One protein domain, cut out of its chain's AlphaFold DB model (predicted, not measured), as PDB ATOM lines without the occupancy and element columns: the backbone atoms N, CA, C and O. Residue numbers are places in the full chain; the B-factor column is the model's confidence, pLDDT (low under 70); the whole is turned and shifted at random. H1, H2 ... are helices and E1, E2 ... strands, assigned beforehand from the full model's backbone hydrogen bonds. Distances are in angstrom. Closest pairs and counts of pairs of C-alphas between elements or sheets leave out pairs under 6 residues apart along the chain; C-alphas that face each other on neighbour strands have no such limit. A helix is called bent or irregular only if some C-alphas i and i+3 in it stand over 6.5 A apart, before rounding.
ATOM      1  N   THR A  52       5.571 -46.653 -44.743       54.62
ATOM      2  CA  THR A  52       6.232 -47.927 -44.439       54.62
ATOM      3  C   THR A  52       6.191 -48.135 -42.934       54.62
ATOM      4  O   THR A  52       6.458 -47.205 -42.176       54.62
ATOM      5  N   LYS A  53       5.837 -49.337 -42.474       44.00
ATOM      6  CA  LYS A  53       5.927 -49.697 -41.054       44.00
ATOM      7  C   LYS A  53       7.247 -50.428 -40.827       44.00
ATOM      8  O   LYS A  53       7.457 -51.480 -41.422       44.00
ATOM      9  N   ILE A  54       8.121 -49.884 -39.984       51.47
ATOM     10  CA  ILE A  54       9.419 -50.490 -39.643       51.47
ATOM     11  C   ILE A  54       9.463 -50.654 -38.120       51.47
ATOM     12  O   ILE A  54       9.286 -49.687 -37.388       51.47
ATOM     13  N   GLU A  55       9.634 -51.884 -37.628       57.28
ATOM     14  CA  GLU A  55       9.743 -52.193 -36.185       57.28
ATOM     15  C   GLU A  55       8.610 -51.628 -35.293       57.28
ATOM     16  O   GLU A  55       8.818 -51.299 -34.131       57.28
ATOM     17  N   GLY A  56       7.385 -51.513 -35.816       51.62
ATOM     18  CA  GLY A  56       6.232 -51.026 -35.044       51.62
ATOM     19  C   GLY A  56       5.957 -49.526 -35.171       51.62
ATOM     20  O   GLY A  56       4.824 -49.114 -34.920       51.62
ATOM     21  N   ASP A  57       6.917 -48.746 -35.668       45.91
ATOM     22  CA  ASP A  57       6.748 -47.324 -35.960       45.91
ATOM     23  C   ASP A  57       6.204 -47.124 -37.388       45.91
ATOM     24  O   ASP A  57       6.566 -47.842 -38.325       45.91
ATOM     25  N   TRP A  58       5.308 -46.150 -37.556       48.62
ATOM     26  CA  TRP A  58       4.828 -45.707 -38.869       48.62
ATOM     27  C   TRP A  58       5.747 -44.618 -39.422       48.62
ATOM     28  O   TRP A  58       6.041 -43.651 -38.725       48.62
ATOM     29  N   PHE A  59       6.148 -44.749 -40.686       46.56
ATOM     30  CA  PHE A  59       7.004 -43.789 -41.378       46.56
ATOM     31  C   PHE A  59       6.300 -43.285 -42.628       46.56
ATOM     32  O   PHE A  59       5.716 -44.068 -43.377       46.56
ATOM     33  N   TYR A  60       6.386 -41.984 -42.884       46.12
ATOM     34  CA  TYR A  60       6.101 -41.447 -44.208       46.12
ATOM     35  C   TYR A  60       7.306 -41.732 -45.109       46.12
ATOM     36  O   TYR A  60       8.414 -41.313 -44.786       46.12
ATOM     37  N   THR A  61       7.111 -42.449 -46.215       50.06
ATOM     38  CA  THR A  61       8.177 -42.730 -47.185       50.06
ATOM     39  C   THR A  61       7.915 -41.914 -48.450       50.06
ATOM     40  O   THR A  61       6.906 -42.154 -49.118       50.06
ATOM     41  N   PRO A  62       8.775 -40.939 -48.794       46.75
ATOM     42  CA  PRO A  62       8.651 -40.218 -50.052       46.75
ATOM     43  C   PRO A  62       8.798 -41.179 -51.247       46.75
ATOM     44  O   PRO A  62       9.586 -42.129 -51.159       46.75
ATOM     45  N   PRO A  63       8.104 -40.935 -52.376       42.62
ATOM     46  CA  PRO A  63       8.122 -41.821 -53.547       42.62
ATOM     47  C   PRO A  63       9.512 -42.077 -54.156       42.62
ATOM     48  O   PRO A  63       9.677 -43.034 -54.902       42.62
ATOM     49  N   SER A  64      10.502 -41.234 -53.853       48.47
ATOM     50  CA  SER A  64      11.844 -41.229 -54.446       48.47
ATOM     51  C   SER A  64      12.949 -41.781 -53.534       48.47
ATOM     52  O   SER A  64      14.124 -41.520 -53.777       48.47
ATOM     53  N   THR A  65      12.610 -42.516 -52.470       44.69
ATOM     54  CA  THR A  65      13.620 -43.038 -51.530       44.69
ATOM     55  C   THR A  65      14.395 -44.208 -52.168       44.69
ATOM     56  O   THR A  65      13.767 -45.229 -52.463       44.69
ATOM     57  N   PRO A  66      15.727 -44.117 -52.384       47.31
ATOM     58  CA  PRO A  66      16.514 -45.216 -52.951       47.31
ATOM     59  C   PRO A  66      16.476 -46.460 -52.052       47.31
ATOM     60  O   PRO A  66      16.454 -46.347 -50.822       47.31
ATOM     61  N   THR A  67      16.474 -47.653 -52.655       46.97
ATOM     62  CA  THR A  67      16.607 -48.926 -51.927       46.97
ATOM     63  C   THR A  67      18.082 -49.292 -51.748       46.97
ATOM     64  O   THR A  67      18.910 -49.046 -52.614       46.97
ATOM     65  N   ARG A  68      18.395 -49.835 -50.567       46.06
ATOM     66  CA  ARG A  68      19.736 -50.051 -49.998       46.06
ATOM     67  C   ARG A  68      20.707 -50.817 -50.916       46.06
ATOM     68  O   ARG A  68      20.347 -51.864 -51.445       46.06
ATOM     69  N   VAL A  69      21.969 -50.375 -50.949       41.72
ATOM     70  CA  VAL A  69      23.130 -51.144 -51.442       41.72
ATOM     71  C   VAL A  69      23.833 -51.826 -50.253       41.72
ATOM     72  O   VAL A  69      23.866 -51.283 -49.144       41.72
ATOM     73  N   SER A  70      24.332 -53.052 -50.436       39.66
ATOM     74  CA  SER A  70      25.092 -53.784 -49.411       39.66
ATOM     75  C   SER A  70      26.496 -53.188 -49.258       39.66
ATOM     76  O   SER A  70      27.208 -53.065 -50.249       39.66
ATOM     77  N   PHE A  71      26.899 -52.850 -48.031       47.47
ATOM     78  CA  PHE A  71      28.241 -52.351 -47.711       47.47
ATOM     79  C   PHE A  71      28.872 -53.224 -46.625       47.47
ATOM     80  O   PHE A  71      28.543 -53.072 -45.447       47.47
ATOM     81  N   GLU A  72      29.779 -54.120 -47.017       50.06
ATOM     82  CA  GLU A  72      30.555 -54.961 -46.090       50.06
ATOM     83  C   GLU A  72      31.905 -54.337 -45.671       50.06
ATOM     84  O   GLU A  72      32.496 -54.791 -44.701       50.06
ATOM     85  N   ASN A  73      32.345 -53.218 -46.270       50.66
ATOM     86  CA  ASN A  73      33.712 -52.689 -46.074       50.66
ATOM     87  C   ASN A  73      33.826 -51.354 -45.307       50.66
ATOM     88  O   ASN A  73      34.823 -50.649 -45.418       50.66
ATOM     89  N   LEU A  74      32.835 -50.973 -44.497       50.12
ATOM     90  CA  LEU A  74      32.837 -49.658 -43.826       50.12
ATOM     91  C   LEU A  74      33.720 -49.571 -42.564       50.12
ATOM     92  O   LEU A  74      33.799 -48.505 -41.961       50.12
ATOM     93  N   LYS A  75      34.331 -50.678 -42.125       52.44
ATOM     94  CA  LYS A  75      35.060 -50.738 -40.848       52.44
ATOM     95  C   LYS A  75      36.464 -50.121 -40.939       52.44
ATOM     96  O   LYS A  75      36.842 -49.395 -40.035       52.44
ATOM     97  N   GLU A  76      37.170 -50.317 -42.055       52.28
ATOM     98  CA  GLU A  76      38.530 -49.779 -42.262       52.28
ATOM     99  C   GLU A  76      38.572 -48.248 -42.408       52.28
ATOM    100  O   GLU A  76      39.512 -47.616 -41.946       52.28
ATOM    101  N   LEU A  77      37.529 -47.625 -42.965       52.91
ATOM    102  CA  LEU A  77      37.467 -46.168 -43.170       52.91
ATOM    103  C   LEU A  77      37.193 -45.356 -41.891       52.91
ATOM    104  O   LEU A  77      37.224 -44.128 -41.925       52.91
ATOM    105  N   VAL A  78      36.854 -46.014 -40.777       55.41
ATOM    106  CA  VAL A  78      36.460 -45.341 -39.524       55.41
ATOM    107  C   VAL A  78      37.593 -45.322 -38.494       55.41
ATOM    108  O   VAL A  78      37.556 -44.484 -37.592       55.41
ATOM    109  N   ASP A  79      38.587 -46.203 -38.641       49.50
ATOM    110  CA  ASP A  79      39.698 -46.366 -37.694       49.50
ATOM    111  C   ASP A  79      40.917 -45.482 -38.026       49.50
ATOM    112  O   ASP A  79      41.792 -45.296 -37.180       49.50
ATOM    113  N   GLU A  80      40.958 -44.860 -39.209       50.94
ATOM    114  CA  GLU A  80      41.857 -43.733 -39.462       50.94
ATOM    115  C   GLU A  80      41.265 -42.487 -38.795       50.94
ATOM    116  O   GLU A  80      40.390 -41.815 -39.347       50.94
ATOM    117  N   ASP A  81      41.712 -42.197 -37.570       46.00
ATOM    118  CA  ASP A  81      41.462 -40.934 -36.874       46.00
ATOM    119  C   ASP A  81      42.068 -39.783 -37.700       46.00
ATOM    120  O   ASP A  81      43.164 -39.287 -37.437       46.00
ATOM    121  N   GLY A  82      41.357 -39.374 -38.753       52.84
ATOM    122  CA  GLY A  82      41.640 -38.159 -39.493       52.84
ATOM    123  C   GLY A  82      41.673 -37.015 -38.493       52.84
ATOM    124  O   GLY A  82      40.709 -36.832 -37.757       52.84
ATOM    125  N   ASP A  83      42.804 -36.315 -38.448       51.06
ATOM    126  CA  ASP A  83      43.113 -35.247 -37.503       51.06
ATOM    127  C   ASP A  83      41.930 -34.273 -37.343       51.06
ATOM    128  O   ASP A  83      41.742 -33.346 -38.132       51.06
ATOM    129  N   ASP A  84      41.114 -34.513 -36.310       51.34
ATOM    130  CA  ASP A  84      40.019 -33.654 -35.846       51.34
ATOM    131  C   ASP A  84      40.602 -32.449 -35.065       51.34
ATOM    132  O   ASP A  84      39.945 -31.884 -34.183       51.34
ATOM    133  N   SER A  85      41.859 -32.056 -35.324       61.44
ATOM    134  CA  SER A  85      42.411 -30.840 -34.749       61.44
ATOM    135  C   SER A  85      41.563 -29.647 -35.178       61.44
ATOM    136  O   SER A  85      41.211 -29.462 -36.348       61.44
ATOM    137  N   LEU A  86      41.315 -28.765 -34.208       51.88
ATOM    138  CA  LEU A  86      40.710 -27.448 -34.412       51.88
ATOM    139  C   LEU A  86      41.408 -26.664 -35.547       51.88
ATOM    140  O   LEU A  86      40.850 -25.732 -36.122       51.88
ATOM    141  N   GLU A  87      42.648 -27.017 -35.882       48.44
ATOM    142  CA  GLU A  87      43.432 -26.405 -36.946       48.44
ATOM    143  C   GLU A  87      43.060 -26.913 -38.355       48.44
ATOM    144  O   GLU A  87      42.890 -26.099 -39.267       48.44
ATOM    145  N   ALA A  88      42.880 -28.228 -38.544       54.94
ATOM    146  CA  ALA A  88      42.478 -28.828 -39.825       54.94
ATOM    147  C   ALA A  88      41.066 -28.384 -40.243       54.94
ATOM    148  O   ALA A  88      40.807 -28.008 -41.388       54.94
ATOM    149  N   ALA A  89      40.184 -28.334 -39.261       51.94
ATOM    150  CA  ALA A  89      38.879 -27.706 -39.273       51.94
ATOM    151  C   ALA A  89      38.837 -26.243 -39.735       51.94
ATOM    152  O   ALA A  89      38.067 -25.852 -40.617       51.94
ATOM    153  N   ASN A  90      39.690 -25.408 -39.137       52.00
ATOM    154  CA  ASN A  90      39.762 -23.989 -39.461       52.00
ATOM    155  C   ASN A  90      40.300 -23.754 -40.882       52.00
ATOM    156  O   ASN A  90      39.890 -22.789 -41.526       52.00
ATOM    157  N   LYS A  91      41.157 -24.648 -41.401       51.16
ATOM    158  CA  LYS A  91      41.710 -24.577 -42.768       51.16
ATOM    159  C   LYS A  91      40.706 -24.925 -43.879       51.16
ATOM    160  O   LYS A  91      40.909 -24.489 -45.011       51.16
ATOM    161  N   ARG A  92      39.621 -25.659 -43.597       49.78
ATOM    162  CA  ARG A  92      38.634 -26.119 -44.607       49.78
ATOM    163  C   ARG A  92      37.551 -25.091 -44.977       49.78
ATOM    164  O   ARG A  92      36.751 -25.340 -45.871       49.78
ATOM    165  N   ARG A  93      37.528 -23.911 -44.349       47.25
ATOM    166  CA  ARG A  93      36.492 -22.884 -44.574       47.25
ATOM    167  C   ARG A  93      36.773 -22.073 -45.844       47.25
ATOM    168  O   ARG A  93      37.696 -21.261 -45.862       47.25
ATOM    169  N   ARG A  94      35.966 -22.258 -46.894       41.41
ATOM    170  CA  ARG A  94      36.028 -21.460 -48.136       41.41
ATOM    171  C   ARG A  94      34.689 -20.855 -48.586       41.41
ATOM    172  O   ARG A  94      34.537 -20.639 -49.770       41.41
ATOM    173  N   VAL A  95      33.774 -20.481 -47.690       41.41
ATOM    174  CA  VAL A  95      32.734 -19.449 -47.935       41.41
ATOM    175  C   VAL A  95      32.354 -18.835 -46.575       41.41
ATOM    176  O   VAL A  95      32.278 -19.567 -45.587       41.41
ATOM    177  N   PRO A  96      32.169 -17.506 -46.446       39.66
ATOM    178  CA  PRO A  96      31.850 -16.898 -45.163       39.66
ATOM    179  C   PRO A  96      30.345 -16.989 -44.884       39.66
ATOM    180  O   PRO A  96      29.570 -16.143 -45.328       39.66
ATOM    181  N   TYR A  97      29.930 -17.965 -44.077       39.91
ATOM    182  CA  TYR A  97      28.804 -17.715 -43.174       39.91
ATOM    183  C   TYR A  97      29.237 -16.641 -42.155       39.91
ATOM    184  O   TYR A  97      30.398 -16.635 -41.729       39.91
ATOM    185  N   PRO A  98      28.355 -15.698 -41.774       42.53
ATOM    186  CA  PRO A  98      28.725 -14.543 -40.949       42.53
ATOM    187  C   PRO A  98      29.195 -14.912 -39.534       42.53
ATOM    188  O   PRO A  98      29.815 -14.089 -38.860       42.53
ATOM    189  N   THR A  99      28.972 -16.146 -39.097       45.50
ATOM    190  CA  THR A  99      29.442 -16.668 -37.820       45.50
ATOM    191  C   THR A  99      30.329 -17.881 -38.047       45.50
ATOM    192  O   THR A  99      30.034 -18.789 -38.823       45.50
ATOM    193  N   LYS A 100      31.485 -17.885 -37.374       44.94
ATOM    194  CA  LYS A 100      32.335 -19.066 -37.299       44.94
ATOM    195  C   LYS A 100      31.555 -20.135 -36.528       44.94
ATOM    196  O   LYS A 100      31.632 -20.130 -35.303       44.94
ATOM    197  N   LEU A 101      30.898 -21.053 -37.242       49.59
ATOM    198  CA  LEU A 101      30.297 -22.254 -36.653       49.59
ATOM    199  C   LEU A 101      31.355 -22.902 -35.759       49.59
ATOM    200  O   LEU A 101      32.459 -23.225 -36.221       49.59
ATOM    201  N   LYS A 102      31.095 -22.933 -34.449       53.16
ATOM    202  CA  LYS A 102      32.024 -23.521 -33.485       53.16
ATOM    203  C   LYS A 102      32.050 -25.010 -33.765       53.16
ATOM    204  O   LYS A 102      31.013 -25.664 -33.745       53.16
ATOM    205  N   GLU A 103      33.234 -25.557 -34.005       46.62
ATOM    206  CA  GLU A 103      33.392 -27.000 -33.938       46.62
ATOM    207  C   GLU A 103      33.221 -27.431 -32.493       46.62
ATOM    208  O   GLU A 103      34.093 -27.297 -31.640       46.62
ATOM    209  N   GLY A 104      31.996 -27.817 -32.208       45.38
ATOM    210  CA  GLY A 104      31.499 -27.938 -30.865       45.38
ATOM    211  C   GLY A 104      30.088 -28.464 -30.953       45.38
ATOM    212  O   GLY A 104      29.143 -27.785 -30.578       45.38
ATOM    213  N   TYR A 105      29.954 -29.717 -31.379       55.09
ATOM    214  CA  TYR A 105      28.897 -30.572 -30.844       55.09
ATOM    215  C   TYR A 105      29.213 -30.800 -29.366       55.09
ATOM    216  O   TYR A 105      29.734 -31.846 -28.968       55.09
ATOM    217  N   VAL A 106      29.041 -29.737 -28.578       56.81
ATOM    218  CA  VAL A 106      29.465 -29.658 -27.188       56.81
ATOM    219  C   VAL A 106      28.668 -30.723 -26.447       56.81
ATOM    220  O   VAL A 106      27.447 -30.644 -26.367       56.81
ATOM    221  N   ASN A 107      29.381 -31.742 -25.958       75.69
ATOM    222  CA  ASN A 107      28.911 -32.892 -25.171       75.69
ATOM    223  C   ASN A 107      28.666 -34.225 -25.909       75.69
ATOM    224  O   ASN A 107      28.098 -35.132 -25.302       75.69
ATOM    225  N   LEU A 108      29.133 -34.422 -27.151       86.50
ATOM    226  CA  LEU A 108      29.196 -35.783 -27.712       86.50
ATOM    227  C   LEU A 108      30.437 -36.551 -27.225       86.50
ATOM    228  O   LEU A 108      31.584 -36.113 -27.390       86.50
ATOM    229  N   THR A 109      30.204 -37.748 -26.683       91.62
ATOM    230  CA  THR A 109      31.259 -38.742 -26.419       91.62
ATOM    231  C   THR A 109      31.963 -39.147 -27.722       91.62
ATOM    232  O   THR A 109      31.448 -38.917 -28.821       91.62
ATOM    233  N   GLN A 110      33.151 -39.748 -27.625       89.44
ATOM    234  CA  GLN A 110      33.902 -40.192 -28.807       89.44
ATOM    235  C   GLN A 110      33.096 -41.190 -29.655       89.44
ATOM    236  O   GLN A 110      33.025 -41.043 -30.874       89.44
ATOM    237  N   ASP A 111      32.400 -42.133 -29.018       93.81
ATOM    238  CA  ASP A 111      31.573 -43.122 -29.718       93.81
ATOM    239  C   ASP A 111      30.366 -42.490 -30.417       93.81
ATOM    240  O   ASP A 111      30.022 -42.862 -31.537       93.81
ATOM    241  N   GLN A 112      29.758 -41.469 -29.811       94.12
ATOM    242  CA  GLN A 112      28.673 -40.720 -30.449       94.12
ATOM    243  C   GLN A 112      29.159 -39.954 -31.684       94.12
ATOM    244  O   GLN A 112      28.465 -39.935 -32.701       94.12
ATOM    245  N   ARG A 113      30.364 -39.369 -31.640       91.81
ATOM    246  CA  ARG A 113      30.982 -38.732 -32.816       91.81
ATOM    247  C   ARG A 113      31.272 -39.747 -33.917       91.81
ATOM    248  O   ARG A 113      30.958 -39.483 -35.078       91.81
ATOM    249  N   ARG A 114      31.792 -40.930 -33.563       92.38
ATOM    250  CA  ARG A 114      31.973 -42.045 -34.509       92.38
ATOM    251  C   ARG A 114      30.648 -42.462 -35.144       92.38
ATOM    252  O   ARG A 114      30.598 -42.621 -36.357       92.38
ATOM    253  N   ALA A 115      29.567 -42.554 -34.368       95.75
ATOM    254  CA  ALA A 115      28.242 -42.889 -34.889       95.75
ATOM    255  C   ALA A 115      27.719 -41.842 -35.893       95.75
ATOM    256  O   ALA A 115      27.173 -42.216 -36.931       95.75
ATOM    257  N   VAL A 116      27.927 -40.542 -35.638       94.50
ATOM    258  CA  VAL A 116      27.592 -39.471 -36.600       94.50
ATOM    259  C   VAL A 116      28.409 -39.622 -37.887       94.50
ATOM    260  O   VAL A 116      27.837 -39.599 -38.976       94.50
ATOM    261  N   ARG A 117      29.727 -39.853 -37.784       93.50
ATOM    262  CA  ARG A 117      30.595 -40.088 -38.954       93.50
ATOM    263  C   ARG A 117      30.166 -41.314 -39.760       93.50
ATOM    264  O   ARG A 117      30.050 -41.229 -40.978       93.50
ATOM    265  N   GLN A 118      29.881 -42.427 -39.088       95.75
ATOM    266  CA  GLN A 118      29.403 -43.653 -39.728       95.75
ATOM    267  C   GLN A 118      28.072 -43.431 -40.446       95.75
ATOM    268  O   GLN A 118      27.922 -43.848 -41.590       95.75
ATOM    269  N   LEU A 119      27.116 -42.748 -39.808       96.50
ATOM    270  CA  LEU A 119      25.843 -42.420 -40.445       96.50
ATOM    271  C   LEU A 119      26.054 -41.555 -41.694       96.50
ATOM    272  O   LEU A 119      25.440 -41.835 -42.721       96.50
ATOM    273  N   ARG A 120      26.949 -40.561 -41.632       95.50
ATOM    274  CA  ARG A 120      27.304 -39.710 -42.776       95.50
ATOM    275  C   ARG A 120      27.855 -40.511 -43.951       95.50
ATOM    276  O   ARG A 120      27.358 -40.365 -45.063       95.50
ATOM    277  N   LEU A 121      28.844 -41.369 -43.700       95.06
ATOM    278  CA  LEU A 121      29.451 -42.217 -44.731       95.06
ATOM    279  C   LEU A 121      28.407 -43.120 -45.401       95.06
ATOM    280  O   LEU A 121      28.376 -43.236 -46.618       95.06
ATOM    281  N   ARG A 122      27.487 -43.700 -44.621       96.44
ATOM    282  CA  ARG A 122      26.459 -44.626 -45.133       96.44
ATOM    283  C   ARG A 122      25.419 -43.990 -46.052       96.44
ATOM    284  O   ARG A 122      24.718 -44.724 -46.743       96.44
ATOM    285  N   VAL A 123      25.256 -42.669 -46.018       96.44
ATOM    286  CA  VAL A 123      24.271 -41.953 -46.848       96.44
ATOM    287  C   VAL A 123      24.914 -41.082 -47.924       96.44
ATOM    288  O   VAL A 123      24.188 -40.505 -48.727       96.44
ATOM    289  N   GLN A 124      26.245 -40.987 -47.946       93.81
ATOM    290  CA  GLN A 124      26.998 -40.100 -48.832       93.81
ATOM    291  C   GLN A 124      26.704 -40.346 -50.309       93.81
ATOM    292  O   GLN A 124      26.435 -39.394 -51.036       93.81
ATOM    293  N   ASP A 125      26.728 -41.607 -50.736       93.44
ATOM    294  CA  ASP A 125      26.606 -41.954 -52.155       93.44
ATOM    295  C   ASP A 125      25.237 -41.564 -52.728       93.44
ATOM    296  O   ASP A 125      25.128 -41.106 -53.863       93.44
ATOM    297  N   ASP A 126      24.187 -41.680 -51.913       94.00
ATOM    298  CA  ASP A 126      22.823 -41.321 -52.304       94.00
ATOM    299  C   ASP A 126      22.527 -39.821 -52.117       94.00
ATOM    300  O   ASP A 126      21.615 -39.267 -52.752       94.00
ATOM    301  N   TYR A 127      23.273 -39.166 -51.222       93.62
ATOM    302  CA  TYR A 127      23.068 -37.790 -50.777       93.62
ATOM    303  C   TYR A 127      24.391 -37.022 -50.640       93.62
ATOM    304  O   TYR A 127      24.833 -36.736 -49.521       93.62
ATOM    305  N   PRO A 128      25.016 -36.637 -51.771       92.38
ATOM    306  CA  PRO A 128      26.288 -35.920 -51.762       92.38
ATOM    307  C   PRO A 128      26.195 -34.552 -51.075       92.38
ATOM    308  O   PRO A 128      27.192 -34.073 -50.543       92.38
ATOM    309  N   GLU A 129      25.005 -33.942 -51.004       89.50
ATOM    310  CA  GLU A 129      24.786 -32.679 -50.288       89.50
ATOM    311  C   GLU A 129      25.106 -32.761 -48.790       89.50
ATOM    312  O   GLU A 129      25.359 -31.740 -48.163       89.50
ATOM    313  N   VAL A 130      25.140 -33.958 -48.201       89.44
ATOM    314  CA  VAL A 130      25.508 -34.148 -46.790       89.44
ATOM    315  C   VAL A 130      26.982 -33.784 -46.533       89.44
ATOM    316  O   VAL A 130      27.360 -33.489 -45.398       89.44
ATOM    317  N   TRP A 131      27.805 -33.776 -47.585       87.75
ATOM    318  CA  TRP A 131      29.209 -33.358 -47.560       87.75
ATOM    319  C   TRP A 131      29.433 -31.907 -47.986       87.75
ATOM    320  O   TRP A 131      30.577 -31.458 -48.005       87.75
ATOM    321  N   ASP A 132      28.369 -31.170 -48.307       88.06
ATOM    322  CA  ASP A 132      28.458 -29.726 -48.491       88.06
ATOM    323  C   ASP A 132      28.923 -29.094 -47.170       88.06
ATOM    324  O   ASP A 132      28.207 -29.143 -46.168       88.06
ATOM    325  N   GLU A 133      30.136 -28.538 -47.154       84.06
ATOM    326  CA  GLU A 133      30.748 -27.969 -45.946       84.06
ATOM    327  C   GLU A 133      29.901 -26.830 -45.357       84.06
ATOM    328  O   GLU A 133      29.890 -26.648 -44.139       84.06
ATOM    329  N   ASP A 134      29.119 -26.125 -46.185       80.81
ATOM    330  CA  ASP A 134      28.214 -25.067 -45.726       80.81
ATOM    331  C   ASP A 134      27.016 -25.633 -44.949       80.81
ATOM    332  O   ASP A 134      26.477 -24.993 -44.044       80.81
ATOM    333  N   MET A 135      26.585 -26.848 -45.293       84.62
ATOM    334  CA  MET A 135      25.418 -27.510 -44.706       84.62
ATOM    335  C   MET A 135      25.784 -28.570 -43.675       84.62
ATOM    336  O   MET A 135      24.919 -29.024 -42.919       84.62
ATOM    337  N   ARG A 136      27.053 -28.971 -43.624       87.88
ATOM    338  CA  ARG A 136      27.546 -30.031 -42.754       87.88
ATOM    339  C   ARG A 136      27.168 -29.807 -41.287       87.88
ATOM    340  O   ARG A 136      26.656 -30.751 -40.690       87.88
ATOM    341  N   PRO A 137      27.285 -28.601 -40.697       86.88
ATOM    342  CA  PRO A 137      26.854 -28.385 -39.315       86.88
ATOM    343  C   PRO A 137      25.339 -28.551 -39.114       86.88
ATOM    344  O   PRO A 137      24.875 -29.033 -38.088       86.88
ATOM    345  N   ILE A 138      24.525 -28.233 -40.115       88.19
ATOM    346  CA  ILE A 138      23.082 -28.474 -40.027       88.19
ATOM    347  C   ILE A 138      22.796 -29.978 -40.102       88.19
ATOM    348  O   ILE A 138      22.014 -30.505 -39.306       88.19
ATOM    349  N   PHE A 139      23.440 -30.691 -41.029       92.06
ATOM    350  CA  PHE A 139      23.240 -32.131 -41.186       92.06
ATOM    351  C   PHE A 139      23.727 -32.926 -39.986       92.06
ATOM    352  O   PHE A 139      23.018 -33.820 -39.537       92.06
ATOM    353  N   ASP A 140      24.873 -32.577 -39.421       91.50
ATOM    354  CA  ASP A 140      25.429 -33.230 -38.241       91.50
ATOM    355  C   ASP A 140      24.530 -33.027 -37.009       91.50
ATOM    356  O   ASP A 140      24.269 -33.980 -36.265       91.50
ATOM    357  N   LEU A 141      23.960 -31.828 -36.841       89.62
ATOM    358  CA  LEU A 141      22.941 -31.551 -35.828       89.62
ATOM    359  C   LEU A 141      21.702 -32.437 -36.026       89.62
ATOM    360  O   LEU A 141      21.230 -33.082 -35.084       89.62
ATOM    361  N   VAL A 142      21.181 -32.522 -37.252       91.88
ATOM    362  CA  VAL A 142      20.017 -33.368 -37.565       91.88
ATOM    363  C   VAL A 142      20.332 -34.857 -37.369       91.88
ATOM    364  O   VAL A 142      19.550 -35.561 -36.726       91.88
ATOM    365  N   MET A 143      21.480 -35.342 -37.846       94.31
ATOM    366  CA  MET A 143      21.950 -36.718 -37.648       94.31
ATOM    367  C   MET A 143      22.033 -37.059 -36.166       94.31
ATOM    368  O   MET A 143      21.526 -38.096 -35.746       94.31
ATOM    369  N   THR A 144      22.602 -36.166 -35.358       93.19
ATOM    370  CA  THR A 144      22.713 -36.338 -33.905       93.19
ATOM    371  C   THR A 144      21.336 -36.469 -33.249       93.19
ATOM    372  O   THR A 144      21.151 -37.287 -32.343       93.19
ATOM    373  N   ARG A 145      20.325 -35.718 -33.709       92.12
ATOM    374  CA  ARG A 145      18.938 -35.877 -33.228       92.12
ATOM    375  C   ARG A 145      18.335 -37.226 -33.633       92.12
ATOM    376  O   ARG A 145      17.734 -37.898 -32.790       92.12
ATOM    377  N   MET A 146      18.525 -37.651 -34.882       94.06
ATOM    378  CA  MET A 146      18.030 -38.949 -35.364       94.06
ATOM    379  C   MET A 146      18.688 -40.111 -34.613       94.06
ATOM    380  O   MET A 146      17.981 -40.995 -34.119       94.06
ATOM    381  N   LEU A 147      20.009 -40.054 -34.433       94.81
ATOM    382  CA  LEU A 147      20.787 -41.006 -33.643       94.81
ATOM    383  C   LEU A 147      20.292 -41.062 -32.200       94.81
ATOM    384  O   LEU A 147      19.947 -42.143 -31.731       94.81
ATOM    385  N   ARG A 148      20.140 -39.928 -31.504       93.19
ATOM    386  CA  ARG A 148      19.585 -39.914 -30.135       93.19
ATOM    387  C   ARG A 148      18.211 -40.564 -30.042       93.19
ATOM    388  O   ARG A 148      17.970 -41.336 -29.117       93.19
ATOM    389  N   SER A 149      17.340 -40.330 -31.025       91.38
ATOM    390  CA  SER A 149      16.010 -40.953 -31.062       91.38
ATOM    391  C   SER A 149      16.052 -42.486 -31.170       91.38
ATOM    392  O   SER A 149      15.070 -43.155 -30.848       91.38
ATOM    393  N   ARG A 150      17.199 -43.043 -31.582       95.31
ATOM    394  CA  ARG A 150      17.487 -44.478 -31.697       95.31
ATOM    395  C   ARG A 150      18.671 -44.916 -30.834       95.31
ATOM    396  O   ARG A 150      19.306 -45.916 -31.140       95.31
ATOM    397  N   LYS A 151      18.958 -44.198 -29.741       95.69
ATOM    398  CA  LYS A 151      20.040 -44.531 -28.793       95.69
ATOM    399  C   LYS A 151      21.417 -44.695 -29.467       95.69
ATOM    400  O   LYS A 151      22.191 -45.560 -29.084       95.69
ATOM    401  N   PHE A 152      21.700 -43.863 -30.469       96.19
ATOM    402  CA  PHE A 152      22.902 -43.891 -31.310       96.19
ATOM    403  C   PHE A 152      23.118 -45.186 -32.118       96.19
ATOM    404  O   PHE A 152      24.213 -45.423 -32.617       96.19
ATOM    405  N   ASP A 153      22.068 -45.985 -32.334       97.56
ATOM    406  CA  ASP A 153      22.091 -47.088 -33.295       97.56
ATOM    407  C   ASP A 153      22.064 -46.536 -34.731       97.56
ATOM    408  O   ASP A 153      21.037 -46.043 -35.215       97.56
ATOM    409  N   VAL A 154      23.212 -46.613 -35.408       97.81
ATOM    410  CA  VAL A 154      23.404 -46.114 -36.777       97.81
ATOM    411  C   VAL A 154      22.462 -46.806 -37.764       97.81
ATOM    412  O   VAL A 154      21.879 -46.138 -38.616       97.81
ATOM    413  N   ILE A 155      22.253 -48.118 -37.626       97.12
ATOM    414  CA  ILE A 155      21.418 -48.907 -38.543       97.12
ATOM    415  C   ILE A 155      19.952 -48.487 -38.428       97.12
ATOM    416  O   ILE A 155      19.259 -48.368 -39.437       97.12
ATOM    417  N   LYS A 156      19.481 -48.203 -37.211       96.38
ATOM    418  CA  LYS A 156      18.105 -47.734 -36.978       96.38
ATOM    419  C   LYS A 156      17.903 -46.256 -37.300       96.38
ATOM    420  O   LYS A 156      16.786 -45.854 -37.635       96.38
ATOM    421  N   ALA A 157      18.945 -45.436 -37.175       96.56
ATOM    422  CA  ALA A 157      18.891 -44.009 -37.488       96.56
ATOM    423  C   ALA A 157      18.984 -43.723 -38.996       96.56
ATOM    424  O   ALA A 157      18.380 -42.763 -39.468       96.56
ATOM    425  N   GLU A 158      19.680 -44.565 -39.763       97.00
ATOM    426  CA  GLU A 158      19.836 -44.420 -41.213       97.00
ATOM    427  C   GLU A 158      18.512 -44.256 -41.984       97.00
ATOM    428  O   GLU A 158      18.370 -43.251 -42.687       97.00
ATOM    429  N   PRO A 159      17.506 -45.147 -41.862       96.19
ATOM    430  CA  PRO A 159      16.255 -44.989 -42.605       96.19
ATOM    431  C   PRO A 159      15.500 -43.709 -42.225       96.19
ATOM    432  O   PRO A 159      14.877 -43.092 -43.088       96.19
ATOM    433  N   LEU A 160      15.585 -43.266 -40.963       94.12
ATOM    434  CA  LEU A 160      15.011 -41.987 -40.529       94.12
ATOM    435  C   LEU A 160      15.682 -40.808 -41.235       94.12
ATOM    436  O   LEU A 160      15.000 -39.910 -41.728       94.12
ATOM    437  N   PHE A 161      17.011 -40.822 -41.301       95.69
ATOM    438  CA  PHE A 161      17.763 -39.744 -41.929       95.69
ATOM    439  C   PHE A 161      17.564 -39.714 -43.450       95.69
ATOM    440  O   PHE A 161      17.355 -38.646 -44.015       95.69
ATOM    441  N   ARG A 162      17.500 -40.872 -44.119       95.75
ATOM    442  CA  ARG A 162      17.179 -40.960 -45.557       95.75
ATOM    443  C   ARG A 162      15.790 -40.406 -45.880       95.75
ATOM    444  O   ARG A 162      15.646 -39.635 -46.827       95.75
ATOM    445  N   VAL A 163      14.782 -40.735 -45.067       93.81
ATOM    446  CA  VAL A 163      13.435 -40.145 -45.181       93.81
ATOM    447  C   VAL A 163      13.493 -38.625 -45.034       93.81
ATOM    448  O   VAL A 163      12.815 -37.915 -45.778       93.81
ATOM    449  N   HIS A 164      14.327 -38.124 -44.123       93.31
ATOM    450  CA  HIS A 164      14.528 -36.693 -43.949       93.31
ATOM    451  C   HIS A 164      15.170 -36.017 -45.157       93.31
ATOM    452  O   HIS A 164      14.666 -35.003 -45.633       93.31
ATOM    453  N   LEU A 165      16.231 -36.598 -45.711       93.75
ATOM    454  CA  LEU A 165      16.895 -36.056 -46.896       93.75
ATOM    455  C   LEU A 165      15.983 -36.078 -48.129       93.75
ATOM    456  O   LEU A 165      15.896 -35.087 -48.851       93.75
ATOM    457  N   ALA A 166      15.243 -37.169 -48.341       93.19
ATOM    458  CA  ALA A 166      14.259 -37.257 -49.418       93.19
ATOM    459  C   ALA A 166      13.166 -36.183 -49.279       93.19
ATOM    460  O   ALA A 166      12.829 -35.509 -50.251       93.19
ATOM    461  N   TRP A 167      12.675 -35.963 -48.058       91.31
ATOM    462  CA  TRP A 167      11.738 -34.884 -47.773       91.31
ATOM    463  C   TRP A 167      12.353 -33.497 -48.040       91.31
ATOM    464  O   TRP A 167      11.722 -32.657 -48.680       91.31
ATOM    465  N   ARG A 168      13.610 -33.251 -47.649       90.75
ATOM    466  CA  ARG A 168      14.289 -31.977 -47.943       90.75
ATOM    467  C   ARG A 168      14.416 -31.719 -49.442       90.75
ATOM    468  O   ARG A 168      14.198 -30.586 -49.855       90.75
ATOM    469  N   ARG A 169      14.717 -32.740 -50.252       90.38
ATOM    470  CA  ARG A 169      14.758 -32.624 -51.724       90.38
ATOM    471  C   ARG A 169      13.389 -32.297 -52.323       90.38
ATOM    472  O   ARG A 169      13.305 -31.525 -53.273       90.38
ATOM    473  N   GLU A 170      12.321 -32.872 -51.768       87.81
ATOM    474  CA  GLU A 170      10.945 -32.630 -52.219       87.81
ATOM    475  C   GLU A 170      10.495 -31.190 -51.920       87.81
ATOM    476  O   GLU A 170       9.963 -30.514 -52.799       87.81
ATOM    477  N   TYR A 171      10.732 -30.700 -50.697       86.38
ATOM    478  CA  TYR A 171      10.207 -29.405 -50.238       86.38
ATOM    479  C   TYR A 171      11.200 -28.240 -50.347       86.38
ATOM    480  O   TYR A 171      10.788 -27.087 -50.245       86.38
ATOM    481  N   ASN A 172      12.489 -28.519 -50.563       88.81
ATOM    482  CA  ASN A 172      13.584 -27.552 -50.696       88.81
ATOM    483  C   ASN A 172      13.510 -26.387 -49.687       88.81
ATOM    484  O   ASN A 172      13.451 -25.222 -50.094       88.81
TER     485      ASN A 172
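Overview. This is residues 52 to 172 of the 398 residues of an uncharacterized protein of Pycnococcus provasolii (UniProt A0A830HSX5). Three helices, H3, H5 and H6, cross one another steeply to form the core, with short H4 at one end of H3. Round this core the earlier residues run wide: the small hairpin E1 and E2 lies beside H6 at one end of the longest axis, and H2 lies far out at the other. The printed part has 121 residues, with order E1 E2 H1 H2 H3 H4 H5 H6, an antiparallel sheet E1 - E2, and class mostly helix. It is compact, with a radius of gyration of the C-alphas of 15.2 A and spans of 44 by 32 by 25 A.

Arrangement. Start at E1, residues 52 to 54, which forms a hairpin with E2, residues 57 to 60; N 52 and O 59 are within hydrogen-bond range at 2.9 A. Next, H1, residues 76 to 79, only just touches residues 114 to 118 of the hub H3, residues 110 to 124, with 3 pairs of C-alphas within 8 A, the closest Val 78 and Gln 118 at 7.3 A. H2, residues 86 to 91, touches no helix. H4, residues 128 to 131, touches H3 only at the corner, the closest C-alphas being Gln 124 and Val 130, 6.5 A. H5, residues 136 to 149, touches H3 at a steep tilt of 69 degrees, only just short of about perpendicular, closest at C-alphas 116 and 143, 6.4 A. H6, residues 154 to 171, touches H3 with its residues 154 to 162 alone, closest at C-alphas 119 and 154, 5.7 A, at a steep tilt of 49 degrees. H6 also touches H5 at a steep tilt of 51 degrees, closest at C-alphas 147 and 157, 5.2 A. Every O i to N i+4 pair is within hydrogen-bond range in H2, H3 and H5, and 12 of 14 are in H6; H1 and H4 are too short for such a pair.

Along the chain. Find C-alpha 52 at (6.232, -47.927, -44.439), where E1 begins. H3 runs 21.2 A from C-alpha 110 at (33.902, -40.192, -28.807), and H5 runs 19.7 A. H6 runs 25.2 A to C-alpha 171 at (10.207, -29.405, -50.238); it is only just irregular, with C-alphas 156 and 159 6.53 A apart.

Size, cuts and confidence. The two C-alphas farthest apart are those of Gly 56 and Lys 91, 44.9 A. The links E2 to H1 and H2 to H3 are long, and the printed part has no cut. Look at residues 52 to 106 for pLDDT under 70; the mean of the printed part is 72.5.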